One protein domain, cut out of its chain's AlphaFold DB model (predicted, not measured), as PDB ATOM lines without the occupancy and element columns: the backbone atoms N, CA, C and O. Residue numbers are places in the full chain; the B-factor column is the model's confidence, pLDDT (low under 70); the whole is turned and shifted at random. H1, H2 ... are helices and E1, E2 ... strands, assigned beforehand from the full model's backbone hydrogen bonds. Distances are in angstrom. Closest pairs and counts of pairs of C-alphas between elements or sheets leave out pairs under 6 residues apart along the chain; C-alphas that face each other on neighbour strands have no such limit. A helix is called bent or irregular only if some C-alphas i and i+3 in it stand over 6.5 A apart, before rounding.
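AT A GLANCE: This is residues 3 to 176 of the 177 residues of the protein "Pentapeptide repeat-containing protein" of Campylobacter coli (UniProt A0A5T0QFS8). The body is a solenoid, a chain wound in stacked turns through residues 34 to 114, with the short parallel strands E3, E4 and E5 side by side as a narrow sheet along one wall. One end of this coil is capped by the hairpin E1 and E2 with H1 packed on it, and at the other end lie two hairpins side by side, E6 with E7 and E8 with E9, with H2 next to E8 and the bent helix H3 at the far end. The printed part has 174 residues, with three named helices and nine named strands in the order E1 E2 H1 E3 E4 E5 E6 E7 E8 E9 H2 H3; the class is mixed, helices and strands, but under half of the residues are in named elements. The sheet E3 E4 E5 is parallel, and the three two-stranded sheets are antiparallel. The whole is compact, with a radius of gyration of the C-alphas of 17.4 A, and elongated, with spans of 54 by 30 by 26 A.

IN THESE COORDINATES: The largest sheet holds E3, residues 53 to 55, E4, residues 73 to 75, and E5, residues 93 to 95; C-alpha 53 is at (-34.174, 22.069, 17.311). Before them come E1, residues 3 to 6, beginning with C-alpha 3 at (-14.192, 25.305, 20.723), E2, residues 11 to 15, and H1, residues 20 to 29, 14.2 A long. After them come E6, residues 115 to 119, 13.3 A long, E7, residues 122 to 126, 12.7 A long, E8, residues 130 to 133, E9, residues 136 to 139, and H2, residues 140 to 145. H3, residues 154 to 175, was assigned as one helix by its hydrogen bonds but is bent, with C-alphas 162 and 165 at 7.8 A. Its arms are H3a, residues 154 to 162, 12.5 A long, and H3b, residues 165 to 175, 15.1 A long, ending with C-alpha 175 at (-48.053, 14.399, 38.065).

HOW THE PARTS SIT: E4 is the inner strand of its sheet, with E3 and E5 as edge strands. E3 and E4 are parallel at 6 degrees, with N 54 and O 73 within hydrogen-bond range at 2.9 A. E4 and E5 are parallel at 8 degrees, with N 74 and O 93 at 2.8 A. Toward one end, E1 and E2 form an antiparallel hairpin at 174 degrees, with N 4 and O 13 at 2.8 A. Residues 5 to 6 of E1 also pair antiparallel with residues 37 to 38. The closest C-alphas of E1 and H1 are those of Ile 3 and Glu 20, 6.1 A apart. H1 is not on the sheet E3 E4 E5. Toward the other end, the hairpin E6 and E7 stands at 157 degrees, with N 117 and O 124 at 2.8 A. The hairpin E8 and E9 stands at 153 degrees, with N 131 and O 138 at 2.9 A. The closest C-alphas of E7 and E8 are those of Met 124 and Leu 133, 5.3 A apart. The closest C-alphas of E8 and H2 are those of Met 130 and Ile 140, 5.4 A apart. H2 and H3b are close but not clearly touching, with the closest C-alphas, those of Arg 144 and Phe 168, 7.9 A apart; they run opposite ways at a shallow tilt of 27 degrees. H3a and H3b are about perpendicular, at 74 degrees. The closest C-alphas of E6 and H3b are those of Ile 117 and Ile 167, 7.5 A apart, and those of E8 and H3a are Leu 133 and Gln 156, 7.9 A apart. In H1, H2, H3a and H3b every O i to N i+4 pair is within hydrogen-bond range.

THE WHOLE: The two C-alphas farthest apart are those of Asp 16 and Tyr 162, at 55.8 A. The printed part, residues 3 to 176, has no cut. The links from H1 to E3, E3 to E4, E4 to E5 and E5 to E6 are long, with 23, 17, 17 and 19 residues. The mean pLDDT of the printed part is 96.8, and no printed residue is under 70.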
ATOM      1  N   ILE A   3     -14.020  26.553  21.448       98.31
ATOM      2  CA  ILE A   3     -14.192  25.305  20.723       98.31
ATOM      3  C   ILE A   3     -15.494  24.678  21.199       98.31
ATOM      4  O   ILE A   3     -15.685  24.472  22.392       98.31
ATOM      5  N   LEU A   4     -16.400  24.391  20.271       98.56
ATOM      6  CA  LEU A   4     -17.582  23.595  20.558       98.56
ATOM      7  C   LEU A   4     -17.366  22.189  20.046       98.56
ATOM      8  O   LEU A   4     -16.935  21.980  18.907       98.56
ATOM      9  N   LYS A   5     -17.706  21.226  20.891       98.75
ATOM     10  CA  LYS A   5     -17.598  19.810  20.582       98.75
ATOM     11  C   LYS A   5     -18.920  19.110  20.812       98.75
ATOM     12  O   LYS A   5     -19.780  19.580  21.555       98.75
ATOM     13  N   ARG A   6     -19.055  17.960  20.175       98.75
ATOM     14  CA  ARG A   6     -20.048  16.951  20.514       98.75
ATOM     15  C   ARG A   6     -19.631  16.208  21.787       98.75
ATOM     16  O   ARG A   6     -18.479  16.288  22.213       98.75
ATOM     17  N   LEU A   7     -20.552  15.439  22.356       98.50
ATOM     18  CA  LEU A   7     -20.307  14.547  23.493       98.50
ATOM     19  C   LEU A   7     -19.264  13.457  23.187       98.50
ATOM     20  O   LEU A   7     -18.631  12.949  24.106       98.50
ATOM     21  N   ASP A   8     -19.056  13.117  21.911       98.31
ATOM     22  CA  ASP A   8     -18.018  12.182  21.456       98.31
ATOM     23  C   ASP A   8     -16.660  12.854  21.160       98.31
ATOM     24  O   ASP A   8     -15.774  12.230  20.579       98.31
ATOM     25  N   GLU A   9     -16.498  14.120  21.564       98.25
ATOM     26  CA  GLU A   9     -15.330  14.982  21.333       98.25
ATOM     27  C   GLU A   9     -15.124  15.450  19.880       98.25
ATOM     28  O   GLU A   9     -14.160  16.174  19.602       98.25
ATOM     29  N   THR A  10     -16.029  15.125  18.950       98.44
ATOM     30  CA  THR A  10     -15.973  15.657  17.581       98.44
ATOM     31  C   THR A  10     -16.160  17.173  17.590       98.44
ATOM     32  O   THR A  10     -17.106  17.691  18.181       98.44
ATOM     33  N   ILE A  11     -15.276  17.905  16.907       98.56
ATOM     34  CA  ILE A  11     -15.349  19.369  16.819       98.56
ATOM     35  C   ILE A  11     -16.539  19.771  15.941       98.56
ATOM     36  O   ILE A  11     -16.650  19.337  14.796       98.56
ATOM     37  N   ILE A  12     -17.406  20.628  16.480       98.56
ATOM     38  CA  ILE A  12     -18.476  21.301  15.735       98.56
ATOM     39  C   ILE A  12     -17.889  22.528  15.039       98.56
ATOM     40  O   ILE A  12     -18.005  22.682  13.826       98.56
ATOM     41  N   ILE A  13     -17.253  23.398  15.827       98.50
ATOM     42  CA  ILE A  13     -16.637  24.642  15.371       98.50
ATOM     43  C   ILE A  13     -15.561  25.090  16.363       98.50
ATOM     44  O   ILE A  13     -15.693  24.904  17.571       98.50
ATOM     45  N   GLU A  14     -14.507  25.709  15.848       98.12
ATOM     46  CA  GLU A  14     -13.429  26.322  16.619       98.12
ATOM     47  C   GLU A  14     -13.121  27.700  16.014       98.12
ATOM     48  O   GLU A  14     -13.014  27.841  14.795       98.12
ATOM     49  N   ASP A  15     -13.020  28.734  16.854       97.81
ATOM     50  CA  ASP A  15     -12.566  30.069  16.444       97.81
ATOM     51  C   ASP A  15     -11.768  30.698  17.590       97.81
ATOM     52  O   ASP A  15     -12.276  30.945  18.691       97.81
ATOM     53  N   ASP A  16     -10.505  31.017  17.316       96.94
ATOM     54  CA  ASP A  16      -9.596  31.616  18.293       96.94
ATOM     55  C   ASP A  16     -10.086  32.964  18.834       96.94
ATOM     56  O   ASP A  16      -9.716  33.360  19.946       96.94
ATOM     57  N   ARG A  17     -10.947  33.647  18.070       97.50
ATOM     58  CA  ARG A  17     -11.431  35.005  18.338       97.50
ATOM     59  C   ARG A  17     -12.784  35.049  19.046       97.50
ATOM     60  O   ARG A  17     -13.218  36.146  19.378       97.50
ATOM     61  N   LYS A  18     -13.451  33.908  19.240       97.56
ATOM     62  CA  LYS A  18     -14.760  33.813  19.905       97.56
ATOM     63  C   LYS A  18     -14.655  33.018  21.205       97.56
ATOM     64  O   LYS A  18     -13.767  32.183  21.367       97.56
ATOM     65  N   SER A  19     -15.549  33.300  22.136       98.25
ATOM     66  CA  SER A  19     -15.872  32.469  23.296       98.25
ATOM     67  C   SER A  19     -16.808  31.322  22.903       98.25
ATOM     68  O   SER A  19     -17.419  31.353  21.836       98.25
ATOM     69  N   GLU A  20     -16.971  30.315  23.766       98.50
ATOM     70  CA  GLU A  20     -17.935  29.228  23.524       98.50
ATOM     71  C   GLU A  20     -19.372  29.757  23.414       98.50
ATOM     72  O   GLU A  20     -20.110  29.318  22.540       98.50
ATOM     73  N   LYS A  21     -19.746  30.767  24.215       98.50
ATOM     74  CA  LYS A  21     -21.058  31.426  24.107       98.50
ATOM     75  C   LYS A  21     -21.285  32.023  22.716       98.50
ATOM     76  O   LYS A  21     -22.321  31.773  22.110       98.50
ATOM     77  N   GLU A  22     -20.316  32.784  22.206       98.62
ATOM     78  CA  GLU A  22     -20.397  33.393  20.868       98.62
ATOM     79  C   GLU A  22     -20.420  32.336  19.756       98.62
ATOM     80  O   GLU A  22     -21.024  32.552  18.709       98.62
ATOM     81  N   LEU A  23     -19.784  31.180  19.965       98.75
ATOM     82  CA  LEU A  23     -19.875  30.057  19.033       98.75
ATOM     83  C   LEU A  23     -21.253  29.394  19.056       98.75
ATOM     84  O   LEU A  23     -21.740  29.017  17.993       98.75
ATOM     85  N   VAL A  24     -21.893  29.273  20.225       98.81
ATOM     86  CA  VAL A  24     -23.265  28.751  20.332       98.81
ATOM     87  C   VAL A  24     -24.230  29.699  19.632       98.81
ATOM     88  O   VAL A  24     -25.018  29.254  18.803       98.81
ATOM     89  N   GLU A  25     -24.118  31.002  19.894       98.69
ATOM     90  CA  GLU A  25     -24.914  32.032  19.219       98.69
ATOM     91  C   GLU A  25     -24.721  31.992  17.699       98.69
ATOM     92  O   GLU A  25     -25.694  31.973  16.949       98.69
ATOM     93  N   TYR A  26     -23.473  31.883  17.233       98.50
ATOM     94  CA  TYR A  26     -23.175  31.726  15.811       98.50
ATOM     95  C   TYR A  26     -23.822  30.467  15.219       98.50
ATOM     96  O   TYR A  26     -24.402  30.522  14.138       98.50
ATOM     97  N   CYS A  27     -23.772  29.340  15.935       98.56
ATOM     98  CA  CYS A  27     -24.407  28.105  15.487       98.56
ATOM     99  C   CYS A  27     -25.929  28.248  15.373       98.56
ATOM    100  O   CYS A  27     -26.503  27.769  14.398       98.56
ATOM    101  N   ILE A  28     -26.570  28.941  16.317       98.38
ATOM    102  CA  ILE A  28     -28.008  29.224  16.267       98.38
ATOM    103  C   ILE A  28     -28.349  30.090  15.047       98.38
ATOM    104  O   ILE A  28     -29.231  29.729  14.269       98.38
ATOM    105  N   LEU A  29     -27.625  31.196  14.845       98.19
ATOM    106  CA  LEU A  29     -27.889  32.151  13.762       98.19
ATOM    107  C   LEU A  29     -27.700  31.545  12.367       98.19
ATOM    108  O   LEU A  29     -28.475  31.832  11.456       98.19
ATOM    109  N   GLU A  30     -26.690  30.694  12.202       98.12
ATOM    110  CA  GLU A  30     -26.365  30.066  10.918       98.12
ATOM    111  C   GLU A  30     -27.065  28.710  10.716       98.12
ATOM    112  O   GLU A  30     -26.881  28.060   9.685       98.12
ATOM    113  N   GLY A  31     -27.859  28.252  11.690       97.44
ATOM    114  CA  GLY A  31     -28.536  26.953  11.633       97.44
ATOM    115  C   GLY A  31     -27.579  25.756  11.662       97.44
ATOM    116  O   GLY A  31     -27.894  24.688  11.131       97.44
ATOM    117  N   ILE A  32     -26.398  25.914  12.265       98.25
ATOM    118  CA  ILE A  32     -25.453  24.817  12.481       98.25
ATOM    119  C   ILE A  32     -26.014  23.923  13.586       98.25
ATOM    120  O   ILE A  32     -26.309  24.375  14.690       98.25
ATOM    121  N   SER A  33     -26.149  22.627  13.296       98.25
ATOM    122  CA  SER A  33     -26.730  21.674  14.243       98.25
ATOM    123  C   SER A  33     -25.948  21.632  15.558       98.25
ATOM    124  O   SER A  33     -24.741  21.385  15.561       98.25
ATOM    125  N   LEU A  34     -26.660  21.765  16.677       98.75
ATOM    126  CA  LEU A  34     -26.158  21.581  18.044       98.75
ATOM    127  C   LEU A  34     -26.550  20.210  18.638       98.75
ATOM    128  O   LEU A  34     -26.457  20.017  19.844       98.75
ATOM    129  N   ASN A  35     -26.946  19.238  17.807       98.75
ATOM    130  CA  ASN A  35     -27.295  17.893  18.284       98.75
ATOM    131  C   ASN A  35     -26.104  17.193  18.945       98.75
ATOM    132  O   ASN A  35     -24.994  17.273  18.435       98.75
ATOM    133  N   ASP A  36     -26.305  16.523  20.072       98.81
ATOM    134  CA  ASP A  36     -25.235  15.886  20.844       98.81
ATOM    135  C   ASP A  36     -24.106  16.860  21.225       98.81
ATOM    136  O   ASP A  36     -22.975  16.438  21.448       98.81
ATOM    137  N   ALA A  37     -24.355  18.177  21.242       98.88
ATOM    138  CA  ALA A  37     -23.348  19.150  21.646       98.88
ATOM    139  C   ALA A  37     -23.060  19.030  23.148       98.88
ATOM    140  O   ALA A  37     -23.974  18.922  23.970       98.88
ATOM    141  N   ASN A  38     -21.779  19.092  23.504       98.88
ATOM    142  CA  ASN A  38     -21.360  19.317  24.874       98.88
ATOM    143  C   ASN A  38     -21.411  20.824  25.145       98.88
ATOM    144  O   ASN A  38     -20.538  21.576  24.709       98.88
ATOM    145  N   LEU A  39     -22.466  21.253  25.828       98.81
ATOM    146  CA  LEU A  39     -22.703  22.633  26.239       98.81
ATOM    147  C   LEU A  39     -22.680  22.748  27.765       98.81
ATOM    148  O   LEU A  39     -23.338  23.633  28.311       98.81
ATOM    149  N   GLU A  40     -21.969  21.847  28.450       98.81
ATOM    150  CA  GLU A  40     -21.884  21.791  29.910       98.81
ATOM    151  C   GLU A  40     -21.057  22.955  30.482       98.81
ATOM    152  O   GLU A  40     -20.026  23.346  29.937       98.81
ATOM    153  N   ASN A  41     -21.466  23.469  31.646       98.75
ATOM    154  CA  ASN A  41     -20.808  24.538  32.409       98.75
ATOM    155  C   ASN A  41     -20.649  25.871  31.650       98.75
ATOM    156  O   ASN A  41     -19.866  26.733  32.059       98.75
ATOM    157  N   LEU A  42     -21.387  26.064  30.557       98.62
ATOM    158  CA  LEU A  42     -21.320  27.280  29.757       98.62
ATOM    159  C   LEU A  42     -22.247  28.360  30.313       98.62
ATOM    160  O   LEU A  42     -23.352  28.093  30.790       98.62
ATOM    161  N   ASN A  43     -21.823  29.616  30.186       98.69
ATOM    162  CA  ASN A  43     -22.730  30.742  30.355       98.69
ATOM    163  C   ASN A  43     -23.409  31.069  29.022       98.69
ATOM    164  O   ASN A  43     -22.817  31.716  28.161       98.69
ATOM    165  N   LEU A  44     -24.660  30.646  28.880       98.81
ATOM    166  CA  LEU A  44     -25.511  30.823  27.704       98.81
ATOM    167  C   LEU A  44     -26.667  31.798  27.975       98.81
ATOM    168  O   LEU A  44     -27.630  31.850  27.214       98.81
ATOM    169  N   SER A  45     -26.574  32.586  29.052       98.69
ATOM    170  CA  SER A  45     -27.662  33.458  29.478       98.69
ATOM    171  C   SER A  45     -28.002  34.508  28.417       98.69
ATOM    172  O   SER A  45     -27.102  35.122  27.830       98.69
ATOM    173  N   GLY A  46     -29.287  34.762  28.195       98.62
ATOM    174  CA  GLY A  46     -29.766  35.776  27.255       98.62
ATOM    175  C   GLY A  46     -29.620  35.423  25.773       98.62
ATOM    176  O   GLY A  46     -29.850  36.294  24.939       98.62
ATOM    177  N   LEU A  47     -29.211  34.197  25.427       98.69
ATOM    178  CA  LEU A  47     -29.217  33.752  24.031       98.69
ATOM    179  C   LEU A  47     -30.649  33.528  23.528       98.69
ATOM    180  O   LEU A  47     -31.536  33.100  24.271       98.69
ATOM    181  N   ASP A  48     -30.856  33.796  22.244       98.56
ATOM    182  CA  ASP A  48     -32.112  33.527  21.555       98.56
ATOM    183  C   ASP A  48     -32.064  32.125  20.936       98.56
ATOM    184  O   ASP A  48     -31.356  31.912  19.959       98.56
ATOM    185  N   PHE A  49     -32.784  31.167  21.521       98.50
ATOM    186  CA  PHE A  49     -32.968  29.819  20.980       98.50
ATOM    187  C   PHE A  49     -34.282  29.681  20.190       98.50
ATOM    188  O   PHE A  49     -34.702  28.552  19.923       98.50
ATOM    189  N   ASP A  50     -34.968  30.770  19.825       98.44
ATOM    190  CA  ASP A  50     -36.250  30.705  19.115       98.44
ATOM    191  C   ASP A  50     -36.136  29.894  17.810       98.44
ATOM    192  O   ASP A  50     -35.269  30.123  16.967       98.44
ATOM    193  N   ASN A  51     -37.082  28.974  17.595       98.00
ATOM    194  CA  ASN A  51     -37.158  28.088  16.421       98.00
ATOM    195  C   ASN A  51     -35.952  27.142  16.240       98.00
ATOM    196  O   ASN A  51     -35.698  26.659  15.134       98.00
ATOM    197  N   VAL A  52     -35.214  26.863  17.315       98.19
ATOM    198  CA  VAL A  52     -34.095  25.917  17.311       98.19
ATOM    199  C   VAL A  52     -34.578  24.494  17.639       98.19
ATOM    200  O   VAL A  52     -35.493  24.290  18.438       98.19
ATOM    201  N   PHE A  53     -33.943  23.490  17.031       98.50
ATOM    202  CA  PHE A  53     -34.174  22.069  17.311       98.50
ATOM    203  C   PHE A  53     -32.862  21.434  17.772       98.50
ATOM    204  O   PHE A  53     -31.880  21.456  17.026       98.50
ATOM    205  N   ILE A  54     -32.836  20.893  18.992       98.69
ATOM    206  CA  ILE A  54     -31.646  20.266  19.584       98.69
ATOM    207  C   ILE A  54     -32.029  18.892  20.122       98.69
ATOM    208  O   ILE A  54     -32.926  18.770  20.954       98.69
ATOM    209  N   ASN A  55     -31.324  17.865  19.653       98.81
ATOM    210  CA  ASN A  55     -31.441  16.501  20.161       98.81
ATOM    211  C   ASN A  55     -30.147  16.077  20.876       98.81
ATOM    212  O   ASN A  55     -29.067  16.358  20.366       98.81
ATOM    213  N   GLY A  56     -30.243  15.436  22.043       98.75
ATOM    214  CA  GLY A  56     -29.116  14.751  22.693       98.75
ATOM    215  C   GLY A  56     -28.032  15.646  23.308       98.75
ATOM    216  O   GLY A  56     -27.024  15.141  23.795       98.75
ATOM    217  N   ALA A  57     -28.185  16.974  23.297       98.88
ATOM    218  CA  ALA A  57     -27.176  17.876  23.853       98.88
ATOM    219  C   ALA A  57     -27.157  17.852  25.389       98.88
ATOM    220  O   ALA A  57     -28.184  17.668  26.049       98.88
ATOM    221  N   SER A  58     -25.986  18.114  25.968       98.88
ATOM    222  CA  SER A  58     -25.848  18.292  27.412       98.88
ATOM    223  C   SER A  58     -25.653  19.756  27.771       98.88
ATOM    224  O   SER A  58     -24.735  20.400  27.278       98.88
ATOM    225  N   PHE A  59     -26.494  20.259  28.668       98.88
ATOM    226  CA  PHE A  59     -26.456  21.601  29.244       98.88
ATOM    227  C   PHE A  59     -26.172  21.556  30.752       98.88
ATOM    228  O   PHE A  59     -26.586  22.451  31.496       98.88
ATOM    229  N   LYS A  60     -25.512  20.498  31.241       98.88
ATOM    230  CA  LYS A  60     -25.298  20.327  32.682       98.88
ATOM    231  C   LYS A  60     -24.578  21.519  33.286       98.88
ATOM    232  O   LYS A  60     -23.564  21.967  32.759       98.88
ATOM    233  N   ASN A  61     -25.083  21.996  34.420       98.81
ATOM    234  CA  ASN A  61     -24.551  23.144  35.163       98.81
ATOM    235  C   ASN A  61     -24.437  24.446  34.349       98.81
ATOM    236  O   ASN A  61     -23.739  25.373  34.764       98.81
ATOM    237  N   SER A  62     -25.088  24.532  33.189       98.81
ATOM    238  CA  SER A  62     -25.016  25.715  32.341       98.81
ATOM    239  C   SER A  62     -25.988  26.785  32.807       98.81
ATOM    240  O   SER A  62     -27.077  26.513  33.320       98.81
ATOM    241  N   ASN A  63     -25.588  28.037  32.623       98.88
ATOM    242  CA  ASN A  63     -26.448  29.177  32.883       98.88
ATOM    243  C   ASN A  63     -27.248  29.497  31.616       98.88
ATOM    244  O   ASN A  63     -26.688  30.008  30.652       98.88
ATOM    245  N   LEU A  64     -28.544  29.211  31.640       98.75
ATOM    246  CA  LEU A  64     -29.528  29.494  30.595       98.75
ATOM    247  C   LEU A  64     -30.557  30.525  31.090       98.75
ATOM    248  O   LEU A  64     -31.706  30.523  30.657       98.75
ATOM    249  N   ASN A  65     -30.174  31.401  32.019       98.62
ATOM    250  CA  ASN A  65     -31.047  32.477  32.478       98.62
ATOM    251  C   ASN A  65     -31.403  33.418  31.320       98.62
ATOM    252  O   ASN A  65     -30.574  33.670  30.445       98.62
ATOM    253  N   ASP A  66     -32.612  33.971  31.340       98.31
ATOM    254  CA  ASP A  66     -33.090  34.982  30.390       98.31
ATOM    255  C   ASP A  66     -33.067  34.556  28.906       98.31
ATOM    256  O   ASP A  66     -33.083  35.414  28.022       98.31
ATOM    257  N   ILE A  67     -33.018  33.254  28.591       98.50
ATOM    258  CA  ILE A  67     -33.074  32.808  27.192       98.50
ATOM    259  C   ILE A  67     -34.480  32.979  26.602       98.50
ATOM    260  O   ILE A  67     -35.494  32.848  27.296       98.50
ATOM    261  N   SER A  68     -34.548  33.191  25.287       98.25
ATOM    262  CA  SER A  68     -35.782  32.972  24.523       98.25
ATOM    263  C   SER A  68     -35.771  31.558  23.944       98.25
ATOM    264  O   SER A  68     -34.718  31.059  23.564       98.25
ATOM    265  N   SER A  69     -36.915  30.874  23.937       98.19
ATOM    266  CA  SER A  69     -37.037  29.509  23.395       98.19
ATOM    267  C   SER A  69     -38.425  29.238  22.796       98.19
ATOM    268  O   SER A  69     -39.028  28.172  22.965       98.19
ATOM    269  N   LYS A  70     -38.982  30.237  22.106       97.25
ATOM    270  CA  LYS A  70     -40.286  30.134  21.448       97.25
ATOM    271  C   LYS A  70     -40.184  29.207  20.248       97.25
ATOM    272  O   LYS A  70     -39.357  29.403  19.361       97.25
ATOM    273  N   ASN A  71     -41.113  28.258  20.170       97.31
ATOM    274  CA  ASN A  71     -41.151  27.239  19.118       97.31
ATOM    275  C   ASN A  71     -39.852  26.412  19.046       97.31
ATOM    276  O   ASN A  71     -39.483  25.934  17.976       97.31
ATOM    277  N   THR A  72     -39.153  26.275  20.170       98.31
ATOM    278  CA  THR A  72     -37.918  25.496  20.294       98.31
ATOM    279  C   THR A  72     -38.254  24.089  20.758       98.31
ATOM    280  O   THR A  72     -39.156  23.910  21.579       98.31
ATOM    281  N   SER A  73     -37.520  23.095  20.266       98.38
ATOM    282  CA  SER A  73     -37.641  21.709  20.718       98.38
ATOM    283  C   SER A  73     -36.304  21.207  21.252       98.38
ATOM    284  O   SER A  73     -35.301  21.201  20.533       98.38
ATOM    285  N   PHE A  74     -36.311  20.793  22.516       98.69
ATOM    286  CA  PHE A  74     -35.227  20.080  23.173       98.69
ATOM    287  C   PHE A  74     -35.667  18.631  23.379       98.69
ATOM    288  O   PHE A  74     -36.634  18.366  24.094       98.69
ATOM    289  N   ILE A  75     -34.961  17.699  22.748       98.69
ATOM    290  CA  ILE A  75     -35.277  16.268  22.793       98.69
ATOM    291  C   ILE A  75     -34.065  15.526  23.348       98.69
ATOM    292  O   ILE A  75     -32.940  15.800  22.940       98.69
ATOM    293  N   ASP A  76     -34.271  14.615  24.296       98.75
ATOM    294  CA  ASP A  76     -33.215  13.796  24.912       98.75
ATOM    295  C   ASP A  76     -32.050  14.629  25.502       98.75
ATOM    296  O   ASP A  76     -30.914  14.171  25.594       98.75
ATOM    297  N   CYS A  77     -32.316  15.888  25.872       98.81
ATOM    298  CA  CYS A  77     -31.309  16.808  26.403       98.81
ATOM    299  C   CYS A  77     -31.187  16.712  27.929       98.81
ATOM    300  O   CYS A  77     -32.174  16.505  28.641       98.81
ATOM    301  N   ASP A  78     -29.985  16.955  28.445       98.88
ATOM    302  CA  ASP A  78     -29.717  16.940  29.884       98.88
ATOM    303  C   ASP A  78     -29.500  18.359  30.430       98.88
ATOM    304  O   ASP A  78     -28.505  19.004  30.107       98.88
ATOM    305  N   PHE A  79     -30.413  18.833  31.281       98.81
ATOM    306  CA  PHE A  79     -30.338  20.133  31.960       98.81
ATOM    307  C   PHE A  79     -29.971  20.005  33.442       98.81
ATOM    308  O   PHE A  79     -30.297  20.884  34.247       98.81
ATOM    309  N   SER A  80     -29.324  18.909  33.845       98.69
ATOM    310  CA  SER A  80     -29.038  18.670  35.258       98.69
ATOM    311  C   SER A  80     -28.142  19.762  35.845       98.69
ATOM    312  O   SER A  80     -27.077  20.068  35.312       98.69
ATOM    313  N   GLY A  81     -28.577  20.380  36.941       98.50
ATOM    314  CA  GLY A  81     -27.881  21.507  37.569       98.50
ATOM    315  C   GLY A  81     -27.920  22.822  36.778       98.50
ATOM    316  O   GLY A  81     -27.322  23.801  37.222       98.50
ATOM    317  N   ALA A  82     -28.594  22.878  35.624       98.62
ATOM    318  CA  ALA A  82     -28.723  24.107  34.848       98.62
ATOM    319  C   ALA A  82     -29.612  25.142  35.559       98.62
ATOM    320  O   ALA A  82     -30.432  24.816  36.424       98.62
ATOM    321  N   SER A  83     -29.474  26.405  35.164       98.50
ATOM    322  CA  SER A  83     -30.289  27.513  35.671       98.50
ATOM    323  C   SER A  83     -31.057  28.177  34.536       98.50
ATOM    324  O   SER A  83     -30.463  28.480  33.509       98.50
ATOM    325  N   PHE A  84     -32.351  28.426  34.734       97.88
ATOM    326  CA  PHE A  84     -33.259  28.994  33.733       97.88
ATOM    327  C   PHE A  84     -33.969  30.269  34.206       97.88
ATOM    328  O   PHE A  84     -35.080  30.552  33.777       97.88
ATOM    329  N   HIS A  85     -33.385  31.053  35.112       96.38
ATOM    330  CA  HIS A  85     -34.098  32.172  35.748       96.38
ATOM    331  C   HIS A  85     -34.737  33.111  34.716       96.38
ATOM    332  O   HIS A  85     -34.127  33.403  33.691       96.38
ATOM    333  N   PHE A  86     -35.969  33.548  34.996       95.88
ATOM    334  CA  PHE A  86     -36.763  34.450  34.146       95.88
ATOM    335  C   PHE A  86     -37.112  33.925  32.740       95.88
ATOM    336  O   PHE A  86     -37.473  34.703  31.855       95.88
ATOM    337  N   CYS A  87     -37.066  32.609  32.518       97.75
ATOM    338  CA  CYS A  87     -37.441  32.022  31.232       97.75
ATOM    339  C   CYS A  87     -38.954  31.807  31.083       97.75
ATOM    340  O   CYS A  87     -39.676  31.476  32.025       97.75
ATOM    341  N   ASN A  88     -39.441  31.930  29.849       97.38
ATOM    342  CA  ASN A  88     -40.816  31.604  29.493       97.38
ATOM    343  C   ASN A  88     -40.833  30.434  28.509       97.38
ATOM    344  O   ASN A  88     -40.496  30.612  27.341       97.38
ATOM    345  N   PHE A  89     -41.275  29.270  28.983       98.06
ATOM    346  CA  PHE A  89     -41.332  28.037  28.199       98.06
ATOM    347  C   PHE A  89     -42.680  27.801  27.514       98.06
ATOM    348  O   PHE A  89     -42.961  26.705  27.022       98.06
ATOM    349  N   LEU A  90     -43.547  28.816  27.445       95.44
ATOM    350  CA  LEU A  90     -44.737  28.732  26.609       95.44
ATOM    351  C   LEU A  90     -44.309  28.519  25.152       95.44
ATOM    352  O   LEU A  90     -43.721  29.404  24.534       95.44
ATOM    353  N   ARG A  91     -44.702  27.371  24.585       95.69
ATOM    354  CA  ARG A  91     -44.329  26.902  23.233       95.69
ATOM    355  C   ARG A  91     -42.890  26.400  23.094       95.69
ATOM    356  O   ARG A  91     -42.424  26.259  21.966       95.69
ATOM    357  N   THR A  92     -42.219  26.112  24.197       98.12
ATOM    358  CA  THR A  92     -41.021  25.274  24.194       98.12
ATOM    359  C   THR A  92     -41.455  23.831  24.384       98.12
ATOM    360  O   THR A  92     -42.331  23.545  25.197       98.12
ATOM    361  N   GLU A  93     -40.880  22.918  23.617       97.56
ATOM    362  CA  GLU A  93     -41.094  21.491  23.792       97.56
ATOM    363  C   GLU A  93     -39.869  20.867  24.447       97.56
ATOM    364  O   GLU A  93     -38.759  20.976  23.931       97.56
ATOM    365  N   PHE A  94     -40.096  20.206  25.576       98.19
ATOM    366  CA  PHE A  94     -39.128  19.314  26.190       98.19
ATOM    367  C   PHE A  94     -39.634  17.879  26.026       98.19
ATOM    368  O   PHE A  94     -40.738  17.552  26.463       98.19
ATOM    369  N   GLU A  95     -38.854  17.014  25.395       97.88
ATOM    370  CA  GLU A  95     -39.173  15.592  25.257       97.88
ATOM    371  C   GLU A  95     -38.012  14.766  25.808       97.88
ATOM    372  O   GLU A  95     -36.864  14.964  25.426       97.88
ATOM    373  N   ASN A  96     -38.304  13.860  26.744       97.62
ATOM    374  CA  ASN A  96     -37.308  13.000  27.402       97.62
ATOM    375  C   ASN A  96     -36.119  13.755  28.032       97.62
ATOM    376  O   ASN A  96     -35.033  13.200  28.185       97.62
ATOM    377  N   CYS A  97     -36.317  15.018  28.416       98.44
ATOM    378  CA  CYS A  97     -35.274  15.818  29.043       98.44
ATOM    379  C   CYS A  97     -35.089  15.497  30.528       98.44
ATOM    380  O   CYS A  97     -36.033  15.138  31.240       98.44
ATOM    381  N   ILE A  98     -33.864  15.705  31.011       98.50
ATOM    382  CA  ILE A  98     -33.494  15.529  32.417       98.50
ATOM    383  C   ILE A  98     -33.423  16.898  33.098       98.50
ATOM    384  O   ILE A  98     -32.796  17.823  32.592       98.50
ATOM    385  N   PHE A  99     -34.053  17.010  34.269       97.88
ATOM    386  CA  PHE A  99     -34.165  18.245  35.054       97.88
ATOM    387  C   PHE A  99     -33.683  18.056  36.503       97.88
ATOM    388  O   PHE A  99     -34.206  18.668  37.435       97.88
ATOM    389  N   GLU A 100     -32.738  17.149  36.743       97.56
ATOM    390  CA  GLU A 100     -32.234  16.910  38.096       97.56
ATOM    391  C   GLU A 100     -31.481  18.134  38.612       97.56
ATOM    392  O   GLU A 100     -30.611  18.670  37.937       97.56
ATOM    393  N   ASN A 101     -31.801  18.604  39.818       97.00
ATOM    394  CA  ASN A 101     -31.161  19.784  40.412       97.00
ATOM    395  C   ASN A 101     -31.259  21.070  39.563       97.00
ATOM    396  O   ASN A 101     -30.514  22.015  39.812       97.00
ATOM    397  N   VAL A 102     -32.164  21.128  38.578       97.75
ATOM    398  CA  VAL A 102     -32.374  22.333  37.767       97.75
ATOM    399  C   VAL A 102     -32.961  23.456  38.626       97.75
ATOM    400  O   VAL A 102     -33.798  23.210  39.500       97.75
ATOM    401  N   SER A 103     -32.567  24.699  38.356       97.31
ATOM    402  CA  SER A 103     -33.205  25.883  38.933       97.31
ATOM    403  C   SER A 103     -34.170  26.519  37.931       97.31
ATOM    404  O   SER A 103     -33.745  27.050  36.908       97.31
ATOM    405  N   LEU A 104     -35.470  26.496  38.243       95.75
ATOM    406  CA  LEU A 104     -36.556  27.044  37.412       95.75
ATOM    407  C   LEU A 104     -37.204  28.276  38.053       95.75
ATOM    408  O   LEU A 104     -38.395  28.550  37.885       95.75
ATOM    409  N   ARG A 105     -36.427  29.004  38.855       93.00
ATOM    410  CA  ARG A 105     -36.894  30.202  39.546       93.00
ATOM    411  C   ARG A 105     -37.467  31.214  38.549       93.00
ATOM    412  O   ARG A 105     -36.878  31.458  37.500       93.00
ATOM    413  N   ASP A 106     -38.599  31.813  38.910       92.94
ATOM    414  CA  ASP A 106     -39.250  32.888  38.152       92.94
ATOM    415  C   ASP A 106     -39.538  32.520  36.678       92.94
ATOM    416  O   ASP A 106     -39.626  33.388  35.811       92.94
ATOM    417  N   CYS A 107     -39.688  31.221  36.388       94.62
ATOM    418  CA  CYS A 107     -40.020  30.719  35.056       94.62
ATOM    419  C   CYS A 107     -41.523  30.516  34.864       94.62
ATOM    420  O   CYS A 107     -42.253  30.269  35.822       94.62
ATOM    421  N   ILE A 108     -41.960  30.474  33.606       95.56
ATOM    422  CA  ILE A 108     -43.273  29.940  33.215       95.56
ATOM    423  C   ILE A 108     -43.067  28.606  32.495       95.56
ATOM    424  O   ILE A 108     -42.258  28.528  31.575       95.56
ATOM    425  N   GLY A 109     -43.786  27.564  32.917       95.94
ATOM    426  CA  GLY A 109     -43.662  26.208  32.374       95.94
ATOM    427  C   GLY A 109     -44.307  25.964  31.000       95.94
ATOM    428  O   GLY A 109     -45.091  26.771  30.503       95.94
ATOM    429  N   ASP A 110     -44.010  24.800  30.415       96.00
ATOM    430  CA  ASP A 110     -44.459  24.340  29.087       96.00
ATOM    431  C   ASP A 110     -45.808  23.586  29.109       96.00
ATOM    432  O   ASP A 110     -46.318  23.168  28.069       96.00
ATOM    433  N   MET A 111     -46.404  23.405  30.294       93.12
ATOM    434  CA  MET A 111     -47.608  22.595  30.559       93.12
ATOM    435  C   MET A 111     -47.455  21.080  30.360       93.12
ATOM    436  O   MET A 111     -48.458  20.369  30.501       93.12
ATOM    437  N   LYS A 112     -46.252  20.572  30.073       94.38
ATOM    438  CA  LYS A 112     -45.998  19.135  29.871       94.38
ATOM    439  C   LYS A 112     -44.978  18.576  30.863       94.38
ATOM    440  O   LYS A 112     -45.237  17.532  31.454       94.38
ATOM    441  N   ASN A 113     -43.855  19.262  31.056       95.38
ATOM    442  CA  ASN A 113     -42.724  18.802  31.870       95.38
ATOM    443  C   ASN A 113     -42.397  19.774  33.001       95.38
ATOM    444  O   ASN A 113     -42.017  19.358  34.098       95.38
ATOM    445  N   ILE A 114     -42.554  21.064  32.714       96.88
ATOM    446  CA  ILE A 114     -42.379  22.171  33.633       96.88
ATOM    447  C   ILE A 114     -43.750  22.817  33.811       96.88
ATOM    448  O   ILE A 114     -44.447  23.169  32.857       96.88
ATOM    449  N   PHE A 115     -44.148  22.993  35.058       96.75
ATOM    450  CA  PHE A 115     -45.448  23.525  35.427       96.75
ATOM    451  C   PHE A 115     -45.267  24.726  36.340       96.75
ATOM    452  O   PHE A 115     -44.294  24.798  37.084       96.75
ATOM    453  N   SER A 116     -46.234  25.638  36.317       95.75
ATOM    454  CA  SER A 116     -46.240  26.812  37.185       95.75
ATOM    455  C   SER A 116     -47.543  26.877  37.973       95.75
ATOM    456  O   SER A 116     -48.626  26.662  37.423       95.75
ATOM    457  N   ILE A 117     -47.433  27.195  39.258       95.69
ATOM    458  CA  ILE A 117     -48.532  27.559  40.149       95.69
ATOM    459  C   ILE A 117     -48.285  29.000  40.579       95.69
ATOM    460  O   ILE A 117     -47.202  29.325  41.058       95.69
ATOM    461  N   VAL A 118     -49.292  29.855  40.424       93.81
ATOM    462  CA  VAL A 118     -49.240  31.231  40.924       93.81
ATOM    463  C   VAL A 118     -50.100  31.319  42.175       93.81
ATOM    464  O   VAL A 118     -51.294  31.018  42.123       93.81
ATOM    465  N   VAL A 119     -49.491  31.715  43.288       92.88
ATOM    466  CA  VAL A 119     -50.184  32.018  44.545       92.88
ATOM    467  C   VAL A 119     -49.749  33.405  44.981       92.88
ATOM    468  O   VAL A 119     -48.586  33.614  45.318       92.88
ATOM    469  N   ASP A 120     -50.695  34.342  44.970       90.75
ATOM    470  CA  ASP A 120     -50.429  35.759  45.228       90.75
ATOM    471  C   ASP A 120     -49.299  36.287  44.313       90.75
ATOM    472  O   ASP A 120     -49.388  36.150  43.089       90.75
ATOM    473  N   THR A 121     -48.226  36.837  44.878       89.12
ATOM    474  CA  THR A 121     -47.043  37.332  44.161       89.12
ATOM    475  C   THR A 121     -46.038  36.240  43.773       89.12
ATOM    476  O   THR A 121     -45.082  36.531  43.052       89.12
ATOM    477  N   TYR A 122     -46.228  34.991  44.213       91.12
ATOM    478  CA  TYR A 122     -45.263  33.910  44.016       91.12
ATOM    479  C   TYR A 122     -45.600  33.041  42.807       91.12
ATOM    480  O   TYR A 122     -46.653  32.401  42.747       91.12
ATOM    481  N   VAL A 123     -44.643  32.942  41.882       92.88
ATOM    482  CA  VAL A 123     -44.639  31.936  40.815       92.88
ATOM    483  C   VAL A 123     -43.800  30.748  41.279       92.88
ATOM    484  O   VAL A 123     -42.574  30.814  41.343       92.88
ATOM    485  N   MET A 124     -44.469  29.653  41.628       94.88
ATOM    486  CA  MET A 124     -43.830  28.385  41.957       94.88
ATOM    487  C   MET A 124     -43.750  27.525  40.708       94.88
ATOM    488  O   MET A 124     -44.777  27.105  40.171       94.88
ATOM    489  N   THR A 125     -42.533  27.238  40.269       96.38
ATOM    490  CA  THR A 125     -42.293  26.411  39.087       96.38
ATOM    491  C   THR A 125     -41.718  25.073  39.504       96.38
ATOM    492  O   THR A 125     -40.866  25.002  40.391       96.38
ATOM    493  N   PHE A 126     -42.219  24.001  38.903       97.50
ATOM    494  CA  PHE A 126     -41.853  22.647  39.278       97.50
ATOM    495  C   PHE A 126     -41.792  21.706  38.081       97.50
ATOM    496  O   PHE A 126     -42.467  21.894  37.072       97.50
ATOM    497  N   THR A 127     -40.987  20.665  38.238       97.31
ATOM    498  CA  THR A 127     -40.967  19.474  37.391       97.31
ATOM    499  C   THR A 127     -41.512  18.294  38.187       97.31
ATOM    500  O   THR A 127     -41.968  18.430  39.324       97.31
ATOM    501  N   LYS A 128     -41.412  17.086  37.633       96.00
ATOM    502  CA  LYS A 128     -41.693  15.857  38.381       96.00
ATOM    503  C   LYS A 128     -40.851  15.710  39.659       96.00
ATOM    504  O   LYS A 128     -41.289  15.054  40.601       96.00
ATOM    505  N   THR A 129     -39.641  16.269  39.689       95.81
ATOM    506  CA  THR A 129     -38.665  16.030  40.765       95.81
ATOM    507  C   THR A 129     -38.299  17.283  41.546       95.81
ATOM    508  O   THR A 129     -38.055  17.167  42.745       95.81
ATOM    509  N   MET A 130     -38.301  18.458  40.915       97.62
ATOM    510  CA  MET A 130     -37.825  19.721  41.489       97.62
ATOM    511  C   MET A 130     -38.960  20.730  41.641       97.62
ATOM    512  O   MET A 130     -39.891  20.728  40.842       97.62
ATOM    513  N   MET A 131     -38.870  21.623  42.626       96.94
ATOM    514  CA  MET A 131     -39.743  22.793  42.744       96.94
ATOM    515  C   MET A 131     -38.991  24.003  43.296       96.94
ATOM    516  O   MET A 131     -38.111  23.883  44.157       96.94
ATOM    517  N   ASN A 132     -39.404  25.174  42.825       95.00
ATOM    518  CA  ASN A 132     -38.949  26.478  43.265       95.00
ATOM    519  C   ASN A 132     -40.029  27.206  44.078       95.00
ATOM    520  O   ASN A 132     -41.184  27.267  43.662       95.00
ATOM    521  N   LEU A 133     -39.621  27.818  45.192       92.19
ATOM    522  CA  LEU A 133     -40.362  28.865  45.902       92.19
ATOM    523  C   LEU A 133     -39.391  30.023  46.163       92.19
ATOM    524  O   LEU A 133     -38.478  29.911  46.986       92.19
ATOM    525  N   GLY A 134     -39.537  31.111  45.403       87.81
ATOM    526  CA  GLY A 134     -38.561  32.200  45.386       87.81
ATOM    527  C   GLY A 134     -37.152  31.701  45.034       87.81
ATOM    528  O   GLY A 134     -36.956  30.964  44.065       87.81
ATOM    529  N   CYS A 135     -36.158  32.072  45.846       88.69
ATOM    530  CA  CYS A 135     -34.764  31.639  45.681       88.69
ATOM    531  C   CYS A 135     -34.522  30.164  46.045       88.69
ATOM    532  O   CYS A 135     -33.471  29.616  45.709       88.69
ATOM    533  N   ASN A 136     -35.455  29.517  46.747       91.12
ATOM    534  CA  ASN A 136     -35.264  28.166  47.254       91.12
ATOM    535  C   ASN A 136     -35.612  27.141  46.175       91.12
ATOM    536  O   ASN A 136     -36.755  27.056  45.729       91.12
ATOM    537  N   THR A 137     -34.624  26.338  45.785       94.44
ATOM    538  CA  THR A 137     -34.802  25.174  44.906       94.44
ATOM    539  C   THR A 137     -34.617  23.919  45.747       94.44
ATOM    540  O   THR A 137     -33.589  23.781  46.409       94.44
ATOM    541  N   LYS A 138     -35.600  23.017  45.751       96.06
ATOM    542  CA  LYS A 138     -35.506  21.714  46.429       96.06
ATOM    543  C   LYS A 138     -36.260  20.661  45.630       96.06
ATOM    544  O   LYS A 138     -37.063  20.987  44.755       96.06
ATOM    545  N   THR A 139     -36.034  19.396  45.945       97.56
ATOM    546  CA  THR A 139     -36.868  18.323  45.411       97.56
ATOM    547  C   THR A 139     -38.300  18.429  45.944       97.56
ATOM    548  O   THR A 139     -38.542  18.922  47.050       97.56
ATOM    549  N   ILE A 140     -39.271  17.895  45.201       97.00
ATOM    550  CA  ILE A 140     -40.669  17.781  45.649       97.00
ATOM    551  C   ILE A 140     -40.758  17.058  47.000       97.00
ATOM    552  O   ILE A 140     -41.534  17.444  47.873       97.00
ATOM    553  N   LYS A 141     -39.934  16.021  47.204       96.50
ATOM    554  CA  LYS A 141     -39.889  15.252  48.453       96.50
ATOM    555  C   LYS A 141     -39.411  16.099  49.634       96.50
ATOM    556  O   LYS A 141     -39.972  15.990  50.721       96.50
ATOM    557  N   GLU A 142     -38.375  16.909  49.443       97.44
ATOM    558  CA  GLU A 142     -37.880  17.810  50.486       97.44
ATOM    559  C   GLU A 142     -38.925  18.864  50.833       97.44
ATOM    560  O   GLU A 142     -39.222  19.046  52.008       97.44
ATOM    561  N   TRP A 143     -39.559  19.476  49.828       96.94
ATOM    562  CA  TRP A 143     -40.632  20.440  50.058       96.94
ATOM    563  C   TRP A 143     -41.801  19.844  50.847       96.94
ATOM    564  O   TRP A 143     -42.274  20.465  51.794       96.94
ATOM    565  N   ARG A 144     -42.242  18.617  50.544       95.88
ATOM    566  CA  ARG A 144     -43.324  17.974  51.319       95.88
ATOM    567  C   ARG A 144     -43.000  17.881  52.807       95.88
ATOM    568  O   ARG A 144     -43.863  18.155  53.641       95.88
ATOM    569  N   ASN A 145     -41.754  17.551  53.130       96.06
ATOM    570  CA  ASN A 145     -41.298  17.358  54.505       96.06
ATOM    571  C   ASN A 145     -40.837  18.651  55.194       96.06
ATOM    572  O   ASN A 145     -40.558  18.618  56.388       96.06
ATOM    573  N   LEU A 146     -40.767  19.772  54.471       95.56
ATOM    574  CA  LEU A 146     -40.282  21.043  54.996       95.56
ATOM    575  C   LEU A 146     -41.251  21.625  56.036       95.56
ATOM    576  O   LEU A 146     -42.460  21.752  55.765       95.56
ATOM    577  N   SER A 147     -40.709  21.976  57.208       93.19
ATOM    578  CA  SER A 147     -41.427  22.707  58.253       93.19
ATOM    579  C   SER A 147     -41.473  24.190  57.908       93.19
ATOM    580  O   SER A 147     -40.532  24.730  57.335       93.19
ATOM    581  N   VAL A 148     -42.552  24.876  58.285       93.06
ATOM    582  CA  VAL A 148     -42.650  26.331  58.086       93.06
ATOM    583  C   VAL A 148     -41.538  27.092  58.817       93.06
ATOM    584  O   VAL A 148     -41.080  28.120  58.329       93.06
ATOM    585  N   ASP A 149     -41.053  26.557  59.939       92.25
ATOM    586  CA  ASP A 149     -39.962  27.152  60.718       92.25
ATOM    587  C   ASP A 149     -38.612  27.136  59.977       92.25
ATOM    588  O   ASP A 149     -37.719  27.901  60.332       92.25
ATOM    589  N   ASP A 150     -38.474  26.304  58.935       92.25
ATOM    590  CA  ASP A 150     -37.272  26.230  58.093       92.25
ATOM    591  C   ASP A 150     -37.246  27.320  57.005       92.25
ATOM    592  O   ASP A 150     -36.251  27.463  56.289       92.25
ATOM    593  N   LEU A 151     -38.340  28.069  56.832       92.56
ATOM    594  CA  LEU A 151     -38.394  29.206  55.914       92.56
ATOM    595  C   LEU A 151     -37.863  30.453  56.611       92.56
ATOM    596  O   LEU A 151     -38.196  30.733  57.757       92.56
ATOM    597  N   GLU A 152     -37.053  31.236  55.908       90.50
ATOM    598  CA  GLU A 152     -36.500  32.478  56.458       90.50
ATOM    599  C   GLU A 152     -37.436  33.675  56.239       90.50
ATOM    600  O   GLU A 152     -37.491  34.583  57.064       90.50
ATOM    601  N   ASP A 153     -38.195  33.661  55.143       91.69
ATOM    602  CA  ASP A 153     -39.039  34.770  54.703       91.69
ATOM    603  C   ASP A 153     -40.471  34.664  55.263       91.69
ATOM    604  O   ASP A 153     -41.133  33.634  55.124       91.69
ATOM    605  N   GLU A 154     -40.961  35.729  55.908       93.31
ATOM    606  CA  GLU A 154     -42.269  35.738  56.584       93.31
ATOM    607  C   GLU A 154     -43.458  35.641  55.612       93.31
ATOM    608  O   GLU A 154     -44.481  35.039  55.951       93.31
ATOM    609  N   GLU A 155     -43.334  36.169  54.390       93.19
ATOM    610  CA  GLU A 155     -44.377  36.025  53.369       93.19
ATOM    611  C   GLU A 155     -44.437  34.578  52.868       93.19
ATOM    612  O   GLU A 155     -45.526  34.008  52.757       93.19
ATOM    613  N   GLN A 156     -43.279  33.944  52.652       93.38
ATOM    614  CA  GLN A 156     -43.199  32.521  52.327       93.38
ATOM    615  C   GLN A 156     -43.756  31.660  53.460       93.38
ATOM    616  O   GLN A 156     -44.495  30.720  53.178       93.38
ATOM    617  N   LYS A 157     -43.474  31.979  54.731       95.19
ATOM    618  CA  LYS A 157     -44.063  31.269  55.881       95.19
ATOM    619  C   LYS A 157     -45.580  31.351  55.887       95.19
ATOM    620  O   LYS A 157     -46.251  30.333  56.066       95.19
ATOM    621  N   TRP A 158     -46.123  32.554  55.703       94.50
ATOM    622  CA  TRP A 158     -47.564  32.759  55.617       94.50
ATOM    623  C   TRP A 158     -48.152  31.935  54.469       94.50
ATOM    624  O   TRP A 158     -49.026  31.103  54.705       94.50
ATOM    625  N   LEU A 159     -47.615  32.078  53.255       95.19
ATOM    626  CA  LEU A 159     -48.077  31.338  52.081       95.19
ATOM    627  C   LEU A 159     -48.040  29.830  52.330       95.19
ATOM    628  O   LEU A 159     -49.020  29.137  52.060       95.19
ATOM    629  N   TRP A 160     -46.937  29.325  52.881       95.38
ATOM    630  CA  TRP A 160     -46.751  27.905  53.150       95.38
ATOM    631  C   TRP A 160     -47.772  27.381  54.163       95.38
ATOM    632  O   TRP A 160     -48.396  26.352  53.919       95.38
ATOM    633  N   ASN A 161     -48.033  28.116  55.247       94.88
ATOM    634  CA  ASN A 161     -49.042  27.731  56.239       94.88
ATOM    635  C   ASN A 161     -50.458  27.609  55.657       94.88
ATOM    636  O   ASN A 161     -51.214  26.742  56.086       94.88
ATOM    637  N   TYR A 162     -50.829  28.469  54.705       95.06
ATOM    638  CA  TYR A 162     -52.186  28.486  54.147       95.06
ATOM    639  C   TYR A 162     -52.356  27.600  52.912       95.06
ATOM    640  O   TYR A 162     -53.421  27.014  52.722       95.06
ATOM    641  N   TYR A 163     -51.337  27.514  52.054       96.31
ATOM    642  CA  TYR A 163     -51.477  26.947  50.714       96.31
ATOM    643  C   TYR A 163     -50.704  25.650  50.488       96.31
ATOM    644  O   TYR A 163     -50.915  25.046  49.441       96.31
ATOM    645  N   LYS A 164     -49.856  25.183  51.420       95.94
ATOM    646  CA  LYS A 164     -49.031  23.971  51.225       95.94
ATOM    647  C   LYS A 164     -49.845  22.773  50.729       95.94
ATOM    648  O   LYS A 164     -49.477  22.174  49.719       95.94
ATOM    649  N   ASP A 165     -50.956  22.453  51.388       96.56
ATOM    650  CA  ASP A 165     -51.788  21.301  51.014       96.56
ATOM    651  C   ASP A 165     -52.415  21.481  49.623       96.56
ATOM    652  O   ASP A 165     -52.346  20.578  48.792       96.56
ATOM    653  N   THR A 166     -52.937  22.674  49.324       97.00
ATOM    654  CA  THR A 166     -53.498  23.019  48.006       97.00
ATOM    655  C   THR A 166     -52.444  22.945  46.897       97.00
ATOM    656  O   THR A 166     -52.717  22.431  45.812       97.00
ATOM    657  N   ILE A 167     -51.229  23.438  47.154       97.19
ATOM    658  CA  ILE A 167     -50.099  23.375  46.217       97.19
ATOM    659  C   ILE A 167     -49.797  21.914  45.888       97.19
ATOM    660  O   ILE A 167     -49.706  21.559  44.711       97.19
ATOM    661  N   PHE A 168     -49.704  21.048  46.900       97.75
ATOM    662  CA  PHE A 168     -49.434  19.633  46.669       97.75
ATOM    663  C   PHE A 168     -50.599  18.890  46.021       97.75
ATOM    664  O   PHE A 168     -50.339  18.055  45.166       97.75
ATOM    665  N   GLU A 169     -51.854  19.247  46.302       97.62
ATOM    666  CA  GLU A 169     -53.007  18.701  45.575       97.62
ATOM    667  C   GLU A 169     -52.925  19.011  44.068       97.62
ATOM    668  O   GLU A 169     -53.203  18.150  43.228       97.62
ATOM    669  N   ILE A 170     -52.515  20.232  43.702       97.06
ATOM    670  CA  ILE A 170     -52.317  20.621  42.297       97.06
ATOM    671  C   ILE A 170     -51.151  19.843  41.678       97.06
ATOM    672  O   ILE A 170     -51.281  19.346  40.557       97.06
ATOM    673  N   ILE A 171     -50.026  19.733  42.392       97.25
ATOM    674  CA  ILE A 171     -48.848  18.982  41.939       97.25
ATOM    675  C   ILE A 171     -49.212  17.511  41.716       97.25
ATOM    676  O   ILE A 171     -48.912  16.974  40.653       97.25
ATOM    677  N   ASP A 172     -49.907  16.879  42.659       97.19
ATOM    678  CA  ASP A 172     -50.302  15.467  42.592       97.19
ATOM    679  C   ASP A 172     -51.230  15.208  41.401       97.19
ATOM    680  O   ASP A 172     -50.961  14.337  40.571       97.19
ATOM    681  N   LYS A 173     -52.236  16.071  41.197       96.44
ATOM    682  CA  LYS A 173     -53.097  16.030  40.003       96.44
ATOM    683  C   LYS A 173     -52.319  16.189  38.698       96.44
ATOM    684  O   LYS A 173     -52.657  15.538  37.711       96.44
ATOM    685  N   ARG A 174     -51.313  17.069  38.662       94.44
ATOM    686  CA  ARG A 174     -50.485  17.298  37.466       94.44
ATOM    687  C   ARG A 174     -49.553  16.133  37.165       94.44
ATOM    688  O   ARG A 174     -49.366  15.817  35.995       94.44
ATOM    689  N   LEU A 175     -48.992  15.512  38.197       93.69
ATOM    690  CA  LEU A 175     -48.053  14.399  38.065       93.69
ATOM    691  C   LEU A 175     -48.744  13.027  37.996       93.69
ATOM    692  O   LEU A 175     -48.088  12.046  37.652       93.69
ATOM    693  N   GLY A 176     -50.049  12.963  38.276       92.19
ATOM    694  CA  GLY A 176     -50.844  11.737  38.226       92.19
ATOM    695  C   GLY A 176     -50.506  10.754  39.349       92.19
ATOM    696  O   GLY A 176     -50.478   9.548  39.095       92.19
TER     697      GLY A 176